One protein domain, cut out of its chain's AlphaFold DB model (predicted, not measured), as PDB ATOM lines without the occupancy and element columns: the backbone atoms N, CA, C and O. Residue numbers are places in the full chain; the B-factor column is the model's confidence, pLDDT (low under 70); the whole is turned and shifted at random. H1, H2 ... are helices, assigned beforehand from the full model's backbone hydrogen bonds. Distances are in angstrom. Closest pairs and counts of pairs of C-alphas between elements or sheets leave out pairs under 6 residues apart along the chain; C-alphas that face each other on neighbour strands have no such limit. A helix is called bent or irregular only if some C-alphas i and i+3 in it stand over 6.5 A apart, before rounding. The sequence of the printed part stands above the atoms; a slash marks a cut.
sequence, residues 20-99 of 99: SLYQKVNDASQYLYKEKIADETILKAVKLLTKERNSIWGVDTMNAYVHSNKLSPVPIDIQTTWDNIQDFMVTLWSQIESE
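AT A GLANCE: This is residues 20 to 99 of the 99 residues of an uncharacterized protein of Bacteroides uniformis (strain ATCC 8492 / DSM 6597 / CCUG 4942 / CIP 103695 / JCM 5828 / KCTC 5204 / NCTC 13054 / VPI 0061) (UniProt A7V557). A helical hairpin, H1 and H2 side by side, has a short helix, H3, at its open end, and a long bent helix, H4, passes across one side of it with its bend next to H2. The loop of residues 67 to 72 sticks out at the far end from the hairpin's turn. The printed part has 80 residues with four named helices in the order H1, H2, H3, H4 and no named strand, and the class is all helix. The whole is compact, with a radius of gyration of the C-alphas of 13.1 A, yet elongated, spanning 40 by 23 by 21 A.

IN THESE COORDINATES: Find C-alpha 21 at (32.926, 11.080, 11.602); from there H1, residues 21 to 34, runs 20.1 A to C-alpha 34. Go on to C-alpha 40 at (26.388, -8.580, 13.295), where H2, residues 40 to 51, begins its 15.1 A. H2 is neither bent nor irregular, but only just: C-alphas 42 and 45 are 6.4 A apart. H3, residues 59 to 66, measures 10.8 A. H4, residues 75 to 98, was assigned as one helix by its hydrogen bonds, but it is bent: C-alphas 84 and 87 are 7.7 A apart. Its arms are H4a, residues 75 to 84, 14.5 A, and H4b, residues 87 to 98, 16.4 A, ending with C-alpha 98 at (43.972, -6.769, 0.455).

HOW THE PARTS SIT: Begin with the hairpin: H1 and H2 touch at a shallow tilt of 18 degrees, opposite ways, and their closest C-alphas, of Tyr 22 and Thr 50, are 5.8 A apart. With residues 21 to 22 alone H1 touches H3, at a steep tilt of 57 degrees; the closest C-alphas are those of Tyr 22 and Val 59, 6.4 A. Look next at Ile 42 and Phe 88, the closest C-alphas of H2 and H4b at 5.7 A; these touch through residues 42 to 46 and 87 to 88 alone, about perpendicular at 73 degrees, only just. H1 and H4b are close but not clearly touching, with the C-alphas of Leu 32 and Leu 92 closest at 7.6 A. The arms H4a and H4b stand at a steep tilt of 66 degrees. H3 and H4a are near each other, their closest C-alphas 8.3 A apart, while H1 and H4a are apart. The packing of the helices is mostly crossed, only just: of 3 touching pairs, 1 is at a shallow tilt. Every O i to N i+4 pair is within hydrogen-bond range in H1, H3, H4a and H4b, and 6 of 8 are in H2.

THE WHOLE: The two C-alphas farthest apart, those of Lys 36 and Lys 70, are 40.6 A from each other. The printed part has no cut. The link from H1 to H2 is tight, those from H2 to H3 and from H3 to H4 are short, and no link is long. The mean pLDDT of the printed part is 83.5; look for values under 70 at residues 53 to 57 and at residue 99, the chain's last.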
ATOM      1  N   SER A  20      29.887  13.843   8.867       86.38
ATOM      2  CA  SER A  20      30.481  13.693  10.198       86.38
ATOM      3  C   SER A  20      31.275  12.386  10.324       86.38
ATOM      4  O   SER A  20      31.088  11.455   9.536       86.38
ATOM      5  N   LEU A  21      32.153  12.296  11.328       84.56
ATOM      6  CA  LEU A  21      32.926  11.080  11.602       84.56
ATOM      7  C   LEU A  21      32.005   9.877  11.858       84.56
ATOM      8  O   LEU A  21      32.177   8.836  11.231       84.56
ATOM      9  N   TYR A  22      30.952  10.063  12.658       85.00
ATOM     10  CA  TYR A  22      29.874   9.080  12.823       85.00
ATOM     11  C   TYR A  22      29.329   8.547  11.487       85.00
ATOM     12  O   TYR A  22      29.192   7.337  11.316       85.00
ATOM     13  N   GLN A  23      29.011   9.433  10.533       85.94
ATOM     14  CA  GLN A  23      28.414   9.018   9.260       85.94
ATOM     15  C   GLN A  23      29.386   8.149   8.458       85.94
ATOM     16  O   GLN A  23      28.964   7.159   7.872       85.94
ATOM     17  N   LYS A  24      30.680   8.482   8.489       88.44
ATOM     18  CA  LYS A  24      31.738   7.722   7.809       88.44
ATOM     19  C   LYS A  24      31.922   6.338   8.426       88.44
ATOM     20  O   LYS A  24      31.960   5.350   7.701       88.44
ATOM     21  N   VAL A  25      31.979   6.258   9.757       88.06
ATOM     22  CA  VAL A  25      32.095   4.979  10.475       88.06
ATOM     23  C   VAL A  25      30.874   4.099  10.215       88.06
ATOM     24  O   VAL A  25      31.018   2.901   9.965       88.06
ATOM     25  N   ASN A  26      29.672   4.684  10.202       88.06
ATOM     26  CA  ASN A  26      28.457   3.954   9.862       88.06
ATOM     27  C   ASN A  26      28.482   3.437   8.416       88.06
ATOM     28  O   ASN A  26      28.137   2.283   8.193       88.06
ATOM     29  N   ASP A  27      28.911   4.239   7.442       88.81
ATOM     30  CA  ASP A  27      28.995   3.788   6.047       88.81
ATOM     31  C   ASP A  27      29.983   2.629   5.871       88.81
ATOM     32  O   ASP A  27      29.629   1.623   5.259       88.81
ATOM     33  N   ALA A  28      31.183   2.736   6.454       88.81
ATOM     34  CA  ALA A  28      32.177   1.664   6.430       88.81
ATOM     35  C   ALA A  28      31.625   0.379   7.069       88.81
ATOM     36  O   ALA A  28      31.759  -0.709   6.517       88.81
ATOM     37  N   SER A  29      30.913   0.517   8.189       88.38
ATOM     38  CA  SER A  29      30.230  -0.596   8.854       88.38
ATOM     39  C   SER A  29      29.184  -1.255   7.951       88.38
ATOM     40  O   SER A  29      29.145  -2.476   7.824       88.38
ATOM     41  N   GLN A  30      28.341  -0.459   7.289       89.12
ATOM     42  CA  GLN A  30      27.325  -0.983   6.372       89.12
ATOM     43  C   GLN A  30      27.943  -1.653   5.143       89.12
ATOM     44  O   GLN A  30      27.395  -2.641   4.662       89.12
ATOM     45  N   TYR A  31      29.063  -1.133   4.641       90.00
ATOM     46  CA  TYR A  31      29.802  -1.745   3.542       90.00
ATOM     47  C   TYR A  31      30.335  -3.129   3.936       90.00
ATOM     48  O   TYR A  31      29.969  -4.117   3.302       90.00
ATOM     49  N   LEU A  32      31.083  -3.226   5.042       88.31
ATOM     50  CA  LEU A  32      31.639  -4.500   5.519       88.31
ATOM     51  C   LEU A  32      30.556  -5.554   5.792       88.31
ATOM     52  O   LEU A  32      30.768  -6.739   5.541       88.31
ATOM     53  N   TYR A  33      29.385  -5.126   6.270       88.81
ATOM     54  CA  TYR A  33      28.239  -6.014   6.453       88.81
ATOM     55  C   TYR A  33      27.683  -6.547   5.128       88.81
ATOM     56  O   TYR A  33      27.440  -7.744   4.983       88.81
ATOM     57  N   LYS A  34      27.460  -5.655   4.153       89.94
ATOM     58  CA  LYS A  34      26.870  -6.003   2.850       89.94
ATOM     59  C   LYS A  34      27.755  -6.955   2.057       89.94
ATOM     60  O   LYS A  34      27.240  -7.911   1.484       89.94
ATOM     61  N   GLU A  35      29.062  -6.734   2.100       89.69
ATOM     62  CA  GLU A  35      30.059  -7.598   1.464       89.69
ATOM     63  C   GLU A  35      30.310  -8.901   2.249       89.69
ATOM     64  O   GLU A  35      31.120  -9.728   1.839       89.69
ATOM     65  N   LYS A  36      29.596  -9.123   3.367       88.56
ATOM     66  CA  LYS A  36      29.728 -10.297   4.253       88.56
ATOM     67  C   LYS A  36      31.144 -10.487   4.810       88.56
ATOM     68  O   LYS A  36      31.542 -11.605   5.129       88.56
ATOM     69  N   ILE A  37      31.881  -9.388   4.940       87.56
ATOM     70  CA  ILE A  37      33.232  -9.344   5.507       87.56
ATOM     71  C   ILE A  37      33.159  -9.292   7.039       87.56
ATOM     72  O   ILE A  37      33.992  -9.881   7.720       87.56
ATOM     73  N   ALA A  38      32.149  -8.603   7.580       86.44
ATOM     74  CA  ALA A  38      31.880  -8.516   9.011       86.44
ATOM     75  C   ALA A  38      30.452  -8.976   9.330       86.44
ATOM     76  O   ALA A  38      29.510  -8.678   8.592       86.44
ATOM     77  N   ASP A  39      30.284  -9.675  10.452       85.94
ATOM     78  CA  ASP A  39      28.986 -10.136  10.937       85.94
ATOM     79  C   ASP A  39      28.337  -9.143  11.921       85.94
ATOM     80  O   ASP A  39      28.914  -8.120  12.309       85.94
ATOM     81  N   GLU A  40      27.103  -9.434  12.342       85.31
ATOM     82  CA  GLU A  40      26.388  -8.580  13.295       85.31
ATOM     83  C   GLU A  40      27.090  -8.448  14.651       85.31
ATOM     84  O   GLU A  40      26.898  -7.427  15.314       85.31
ATOM     85  N   THR A  41      27.904  -9.427  15.052       84.50
ATOM     86  CA  THR A  41      28.646  -9.416  16.318       84.50
ATOM     87  C   THR A  41      29.719  -8.336  16.285       84.50
ATOM     88  O   THR A  41      29.733  -7.469  17.161       84.50
ATOM     89  N   ILE A  42      30.533  -8.317  15.224       81.56
ATOM     90  CA  ILE A  42      31.576  -7.304  14.994       81.56
ATOM     91  C   ILE A  42      30.946  -5.908  14.870       81.56
ATOM     92  O   ILE A  42      31.438  -4.918  15.413       81.56
ATOM     93  N   LEU A  43      29.796  -5.816  14.201       84.75
ATOM     94  CA  LEU A  43      29.095  -4.547  13.992       84.75
ATOM     95  C   LEU A  43      28.392  -4.023  15.244       84.75
ATOM     96  O   LEU A  43      28.122  -2.824  15.322       84.75
ATOM     97  N   LYS A  44      28.047  -4.883  16.207       83.88
ATOM     98  CA  LYS A  44      27.260  -4.501  17.388       83.88
ATOM     99  C   LYS A  44      27.974  -3.446  18.227       83.88
ATOM    100  O   LYS A  44      27.339  -2.472  18.633       83.88
ATOM    101  N   ALA A  45      29.278  -3.612  18.437       76.31
ATOM    102  CA  ALA A  45      30.084  -2.656  19.184       76.31
ATOM    103  C   ALA A  45      30.141  -1.296  18.475       76.31
ATOM    104  O   ALA A  45      29.839  -0.266  19.071       76.31
ATOM    105  N   VAL A  46      30.397  -1.283  17.166       80.88
ATOM    106  CA  VAL A  46      30.444  -0.036  16.390       80.88
ATOM    107  C   VAL A  46      29.079   0.645  16.326       80.88
ATOM    108  O   VAL A  46      28.983   1.863  16.477       80.88
ATOM    109  N   LYS A  47      27.992  -0.121  16.177       81.56
ATOM    110  CA  LYS A  47      26.614   0.393  16.245       81.56
ATOM    111  C   LYS A  47      26.320   1.047  17.598       81.56
ATOM    112  O   LYS A  47      25.660   2.082  17.633       81.56
ATOM    113  N   LEU A  48      26.812   0.485  18.703       79.69
ATOM    114  CA  LEU A  48      26.642   1.074  20.033       79.69
ATOM    115  C   LEU A  48      27.380   2.418  20.149       79.69
ATOM    116  O   LEU A  48      26.773   3.421  20.522       79.69
ATOM    117  N   LEU A  49      28.652   2.460  19.749       74.75
ATOM    118  CA  LEU A  49      29.507   3.654  19.851       74.75
ATOM    119  C   LEU A  49      29.076   4.778  18.905       74.75
ATOM    120  O   LEU A  49      29.283   5.960  19.172       74.75
ATOM    121  N   THR A  50      28.462   4.417  17.782       76.69
ATOM    122  CA  THR A  50      27.896   5.378  16.834       76.69
ATOM    123  C   THR A  50      26.529   5.896  17.303       76.69
ATOM    124  O   THR A  50      26.221   7.075  17.112       76.69
ATOM    125  N   LYS A  51      25.714   5.067  17.970       76.31
ATOM    126  CA  LYS A  51      24.402   5.460  18.509       76.31
ATOM    127  C   LYS A  51      24.518   6.372  19.734       76.31
ATOM    128  O   LYS A  51      23.757   7.332  19.850       76.31
ATOM    129  N   GLU A  52      25.464   6.109  20.631       72.38
ATOM    130  CA  GLU A  52      25.609   6.856  21.884       72.38
ATOM    131  C   GLU A  52      26.620   8.002  21.783       72.38
ATOM    132  O   GLU A  52      27.685   7.984  22.396       72.38
ATOM    133  N   ARG A  53      26.268   9.052  21.033       62.28
ATOM    134  CA  ARG A  53      27.158  10.212  20.821       62.28
ATOM    135  C   ARG A  53      27.590  10.929  22.104       62.28
ATOM    136  O   ARG A  53      28.669  11.499  22.128       62.28
ATOM    137  N   ASN A  54      26.765  10.895  23.151       62.53
ATOM    138  CA  ASN A  54      27.060  11.539  24.437       62.53
ATOM    139  C   ASN A  54      27.785  10.615  25.427       62.53
ATOM    140  O   ASN A  54      28.099  11.040  26.536       62.53
ATOM    141  N   SER A  55      28.021   9.355  25.059       68.38
ATOM    142  CA  SER A  55      28.855   8.464  25.856       68.38
ATOM    143  C   SER A  55      30.317   8.901  25.748       68.38
ATOM    144  O   SER A  55      30.739   9.387  24.696       68.38
ATOM    145  N   ILE A  56      31.109   8.681  26.804       64.69
ATOM    146  CA  ILE A  56      32.580   8.811  26.750       64.69
ATOM    147  C   ILE A  56      33.144   7.932  25.622       64.69
ATOM    148  O   ILE A  56      34.111   8.293  24.958       64.69
ATOM    149  N   TRP A  57      32.461   6.822  25.348       69.94
ATOM    150  CA  TRP A  57      32.790   5.861  24.303       69.94
ATOM    151  C   TRP A  57      32.285   6.261  22.911       69.94
ATOM    152  O   TRP A  57      32.613   5.609  21.924       69.94
ATOM    153  N   GLY A  58      31.470   7.314  22.800       80.44
ATOM    154  CA  GLY A  58      30.943   7.774  21.520       80.44
ATOM    155  C   GLY A  58      32.075   8.135  20.557       80.44
ATOM    156  O   GLY A  58      33.063   8.733  20.969       80.44
ATOM    157  N   VAL A  59      31.935   7.807  19.270       81.06
ATOM    158  CA  VAL A  59      33.023   7.977  18.281       81.06
ATOM    159  C   VAL A  59      33.561   9.416  18.236       81.06
ATOM    160  O   VAL A  59      34.773   9.627  18.215       81.06
ATOM    161  N   ASP A  60      32.674  10.415  18.260       81.44
ATOM    162  CA  ASP A  60      33.066  11.830  18.248       81.44
ATOM    163  C   ASP A  60      33.729  12.246  19.578       81.44
ATOM    164  O   ASP A  60      34.735  12.959  19.575       81.44
ATOM    165  N   THR A  61      33.203  11.757  20.707       80.50
ATOM    166  CA  THR A  61      33.719  12.028  22.059       80.50
ATOM    167  C   THR A  61      35.096  11.420  22.264       80.50
ATOM    168  O   THR A  61      36.006  12.126  22.685       80.50
ATOM    169  N   MET A  62      35.284  10.151  21.905       82.00
ATOM    170  CA  MET A  62      36.571   9.469  22.007       82.00
ATOM    171  C   MET A  62      37.623  10.130  21.110       82.00
ATOM    172  O   MET A  62      38.742  10.385  21.550       82.00
ATOM    173  N   ASN A  63      37.256  10.490  19.876       85.12
ATOM    174  CA  ASN A  63      38.144  11.232  18.983       85.12
ATOM    175  C   ASN A  63      38.576  12.575  19.601       85.12
ATOM    176  O   ASN A  63      39.760  12.904  19.613       85.12
ATOM    177  N   ALA A  64      37.633  13.340  20.161       83.88
ATOM    178  CA  ALA A  64      37.952  14.587  20.849       83.88
ATOM    179  C   ALA A  64      38.793  14.358  22.115       83.88
ATOM    180  O   ALA A  64      39.659  15.169  22.424       83.88
ATOM    181  N   TYR A  65      38.557  13.259  22.833       82.75
ATOM    182  CA  TYR A  65      39.236  12.915  24.076       82.75
ATOM    183  C   TYR A  65      40.709  12.556  23.857       82.75
ATOM    184  O   TYR A  65      41.575  13.117  24.522       82.75
ATOM    185  N   VAL A  66      40.998  11.698  22.874       84.69
ATOM    186  CA  VAL A  66      42.362  11.262  22.521       84.69
ATOM    187  C   VAL A  66      43.192  12.398  21.924       84.69
ATOM    188  O   VAL A  66      44.392  12.482  22.170       84.69
ATOM    189  N   HIS A  67      42.563  13.285  21.148       84.69
ATOM    190  CA  HIS A  67      43.250  14.390  20.471       84.69
ATOM    191  C   HIS A  67      43.186  15.725  21.229       84.69
ATOM    192  O   HIS A  67      43.645  16.749  20.717       84.69
ATOM    193  N   SER A  68      42.633  15.746  22.443       84.81
ATOM    194  CA  SER A  68      42.593  16.954  23.263       84.81
ATOM    195  C   SER A  68      43.964  17.252  23.859       84.81
ATOM    196  O   SER A  68      44.591  16.402  24.480       84.81
ATOM    197  N   ASN A  69      44.405  18.505  23.757       85.06
ATOM    198  CA  ASN A  69      45.591  18.984  24.468       85.06
ATOM    199  C   ASN A  69      45.301  19.400  25.922       85.06
ATOM    200  O   ASN A  69      46.230  19.720  26.660       85.06
ATOM    201  N   LYS A  70      44.022  19.436  26.325       86.44
ATOM    202  CA  LYS A  70      43.588  19.852  27.671       86.44
ATOM    203  C   LYS A  70      43.170  18.685  28.551       86.44
ATOM    204  O   LYS A  70      43.086  18.846  29.764       86.44
ATOM    205  N   LEU A  71      42.843  17.548  27.945       81.12
ATOM    206  CA  LEU A  71      42.396  16.355  28.648       81.12
ATOM    207  C   LEU A  71      43.492  15.306  28.548       81.12
ATOM    208  O   LEU A  71      44.045  15.083  27.477       81.12
ATOM    209  N   SER A  72      43.806  14.671  29.673       81.88
ATOM    210  CA  SER A  72      44.631  13.469  29.663       81.88
ATOM    211  C   SER A  72      43.709  12.258  29.540       81.88
ATOM    212  O   SER A  72      42.810  12.119  30.378       81.88
ATOM    213  N   PRO A  73      43.892  11.406  28.519       82.00
ATOM    214  CA  PRO A  73      43.103  10.197  28.396       82.00
ATOM    215  C   PRO A  73      43.373   9.252  29.569       82.00
ATOM    216  O   PRO A  73      44.525   9.018  29.943       82.00
ATOM    217  N   VAL A  74      42.311   8.709  30.160       87.00
ATOM    218  CA  VAL A  74      42.400   7.716  31.226       87.00
ATOM    219  C   VAL A  74      42.731   6.365  30.574       87.00
ATOM    220  O   VAL A  74      42.025   5.942  29.657       87.00
ATOM    221  N   PRO A  75      43.776   5.649  31.028       87.06
ATOM    222  CA  PRO A  75      44.224   4.422  30.369       87.06
ATOM    223  C   PRO A  75      43.151   3.335  30.229       87.06
ATOM    224  O   PRO A  75      43.040   2.734  29.162       87.06
ATOM    225  N   ILE A  76      42.352   3.099  31.278       87.50
ATOM    226  CA  ILE A  76      41.311   2.057  31.253       87.50
ATOM    227  C   ILE A  76      40.236   2.354  30.208       87.50
ATOM    228  O   ILE A  76      39.694   1.435  29.596       87.50
ATOM    229  N   ASP A  77      39.988   3.637  29.956       83.62
ATOM    230  CA  ASP A  77      38.985   4.071  29.004       83.62
ATOM    231  C   ASP A  77      39.421   3.762  27.569       83.62
ATOM    232  O   ASP A  77      38.677   3.174  26.775       83.62
ATOM    233  N   ILE A  78      40.677   4.066  27.254       86.06
ATOM    234  CA  ILE A  78      41.249   3.750  25.948       86.06
ATOM    235  C   ILE A  78      41.274   2.238  25.712       86.06
ATOM    236  O   ILE A  78      40.853   1.791  24.647       86.06
ATOM    237  N   GLN A  79      41.709   1.456  26.706       88.81
ATOM    238  CA  GLN A  79      41.772  -0.006  26.607       88.81
ATOM    239  C   GLN A  79      40.389  -0.614  26.384       88.81
ATOM    240  O   GLN A  79      40.177  -1.304  25.394       88.81
ATOM    241  N   THR A  80      39.418  -0.268  27.231       86.94
ATOM    242  CA  THR A  80      38.054  -0.806  27.140       86.94
ATOM    243  C   THR A  80      37.408  -0.462  25.799       86.94
ATOM    244  O   THR A  80      36.712  -1.281  25.202       86.94
ATOM    245  N   THR A  81      37.629   0.751  25.292       84.44
ATOM    246  CA  THR A  81      37.084   1.140  23.984       84.44
ATOM    247  C   THR A  81      37.743   0.374  22.859       84.44
ATOM    248  O   THR A  81      37.042  -0.101  21.968       84.44
ATOM    249  N   TRP A  82      39.072   0.257  22.898       87.31
ATOM    250  CA  TRP A  82      39.827  -0.486  21.904       87.31
ATOM    251  C   TRP A  82      39.386  -1.947  21.860       87.31
ATOM    252  O   TRP A  82      39.022  -2.414  20.788       87.31
ATOM    253  N   ASP A  83      39.297  -2.621  23.007       89.19
ATOM    254  CA  ASP A  83      38.864  -4.020  23.100       89.19
ATOM    255  C   ASP A  83      37.477  -4.237  22.474       89.19
ATOM    256  O   ASP A  83      37.243  -5.236  21.800       89.19
ATOM    257  N   ASN A  84      36.569  -3.267  22.622       86.31
ATOM    258  CA  ASN A  84      35.239  -3.333  22.017       86.31
ATOM    259  C   ASN A  84      35.246  -3.154  20.488       86.31
ATOM    260  O   ASN A  84      34.366  -3.693  19.820       86.31
ATOM    261  N   ILE A  85      36.178  -2.382  19.917       87.12
ATOM    262  CA  ILE A  85      36.206  -2.082  18.468       87.12
ATOM    263  C   ILE A  85      37.307  -2.792  17.696       87.12
ATOM    264  O   ILE A  85      37.354  -2.666  16.471       87.12
ATOM    265  N   GLN A  86      38.205  -3.495  18.381       90.62
ATOM    266  CA  GLN A  86      39.420  -4.033  17.786       90.62
ATOM    267  C   GLN A  86      39.102  -4.907  16.578       90.62
ATOM    268  O   GLN A  86      39.660  -4.683  15.506       90.62
ATOM    269  N   ASP A  87      38.169  -5.848  16.724       89.56
ATOM    270  CA  ASP A  87      37.819  -6.787  15.657       89.56
ATOM    271  C   ASP A  87      37.309  -6.057  14.412       89.56
ATOM    272  O   ASP A  87      37.669  -6.405  13.284       89.56
ATOM    273  N   PHE A  88      36.544  -4.979  14.599       89.00
ATOM    274  CA  PHE A  88      36.113  -4.125  13.498       89.00
ATOM    275  C   PHE A  88      37.295  -3.409  12.835       89.00
ATOM    276  O   PHE A  88      37.410  -3.428  11.610       89.00
ATOM    277  N   MET A  89      38.180  -2.793  13.622       89.69
ATOM    278  CA  MET A  89      39.318  -2.028  13.101       89.69
ATOM    279  C   MET A  89      40.314  -2.921  12.354       89.69
ATOM    280  O   MET A  89      40.777  -2.551  11.276       89.69
ATOM    281  N   VAL A  90      40.606  -4.110  12.888       91.56
ATOM    282  CA  VAL A  90      41.484  -5.104  12.254       91.56
ATOM    283  C   VAL A  90      40.862  -5.624  10.960       91.56
ATOM    284  O   VAL A  90      41.553  -5.708   9.943       91.56
ATOM    285  N   THR A  91      39.558  -5.917  10.961       88.56
ATOM    286  CA  THR A  91      38.836  -6.350   9.755       88.56
ATOM    287  C   THR A  91      38.876  -5.271   8.676       88.56
ATOM    288  O   THR A  91      39.233  -5.556   7.535       88.56
ATOM    289  N   LEU A  92      38.580  -4.019   9.040       87.75
ATOM    290  CA  LEU A  92      38.627  -2.879   8.127       87.75
ATOM    291  C   LEU A  92      40.028  -2.690   7.532       87.75
ATOM    292  O   LEU A  92      40.167  -2.535   6.322       87.75
ATOM    293  N   TRP A  93      41.065  -2.722   8.371       88.94
ATOM    294  CA  TRP A  93      42.443  -2.552   7.914       88.94
ATOM    295  C   TRP A  93      42.889  -3.685   6.988       88.94
ATOM    296  O   TRP A  93      43.518  -3.430   5.965       88.94
ATOM    297  N   SER A  94      42.495  -4.923   7.297       89.06
ATOM    298  CA  SER A  94      42.799  -6.088   6.460       89.06
ATOM    299  C   SER A  94      42.195  -5.957   5.061       89.06
ATOM    300  O   SER A  94      42.851  -6.318   4.088       89.06
ATOM    301  N   GLN A  95      40.989  -5.385   4.940       84.50
ATOM    302  CA  GLN A  95      40.381  -5.108   3.632       84.50
ATOM    303  C   GLN A  95      41.170  -4.066   2.834       84.50
ATOM    304  O   GLN A  95      41.472  -4.290   1.666       84.50
ATOM    305  N   ILE A  96      41.584  -2.972   3.484       83.69
ATOM    306  CA  ILE A  96      42.428  -1.935   2.865       83.69
ATOM    307  C   ILE A  96      43.791  -2.507   2.446       83.69
ATOM    308  O   ILE A  96      44.415  -2.029   1.497       83.69
ATOM    309  N   GLU A  97      44.312  -3.502   3.167       82.50
ATOM    310  CA  GLU A  97      45.563  -4.167   2.807       82.50
ATOM    311  C   GLU A  97      45.418  -5.134   1.634       82.50
ATOM    312  O   GLU A  97      46.352  -5.201   0.829       82.50
ATOM    313  N   SER A  98      44.281  -5.828   1.537       73.56
ATOM    314  CA  SER A  98      43.972  -6.769   0.455       73.56
ATOM    315  C   SER A  98      43.606  -6.112  -0.880       73.56
ATOM    316  O   SER A  98      43.689  -6.784  -1.907       73.56
ATOM    317  N   GLU A  99      43.240  -4.827  -0.865       56.97
ATOM    318  CA  GLU A  99      43.153  -3.954  -2.049       56.97
ATOM    319  C   GLU A  99      44.528  -3.391  -2.471       56.97
ATOM    320  O   GLU A  99      44.804  -3.412  -3.691       56.97
TER     321      GLU A  99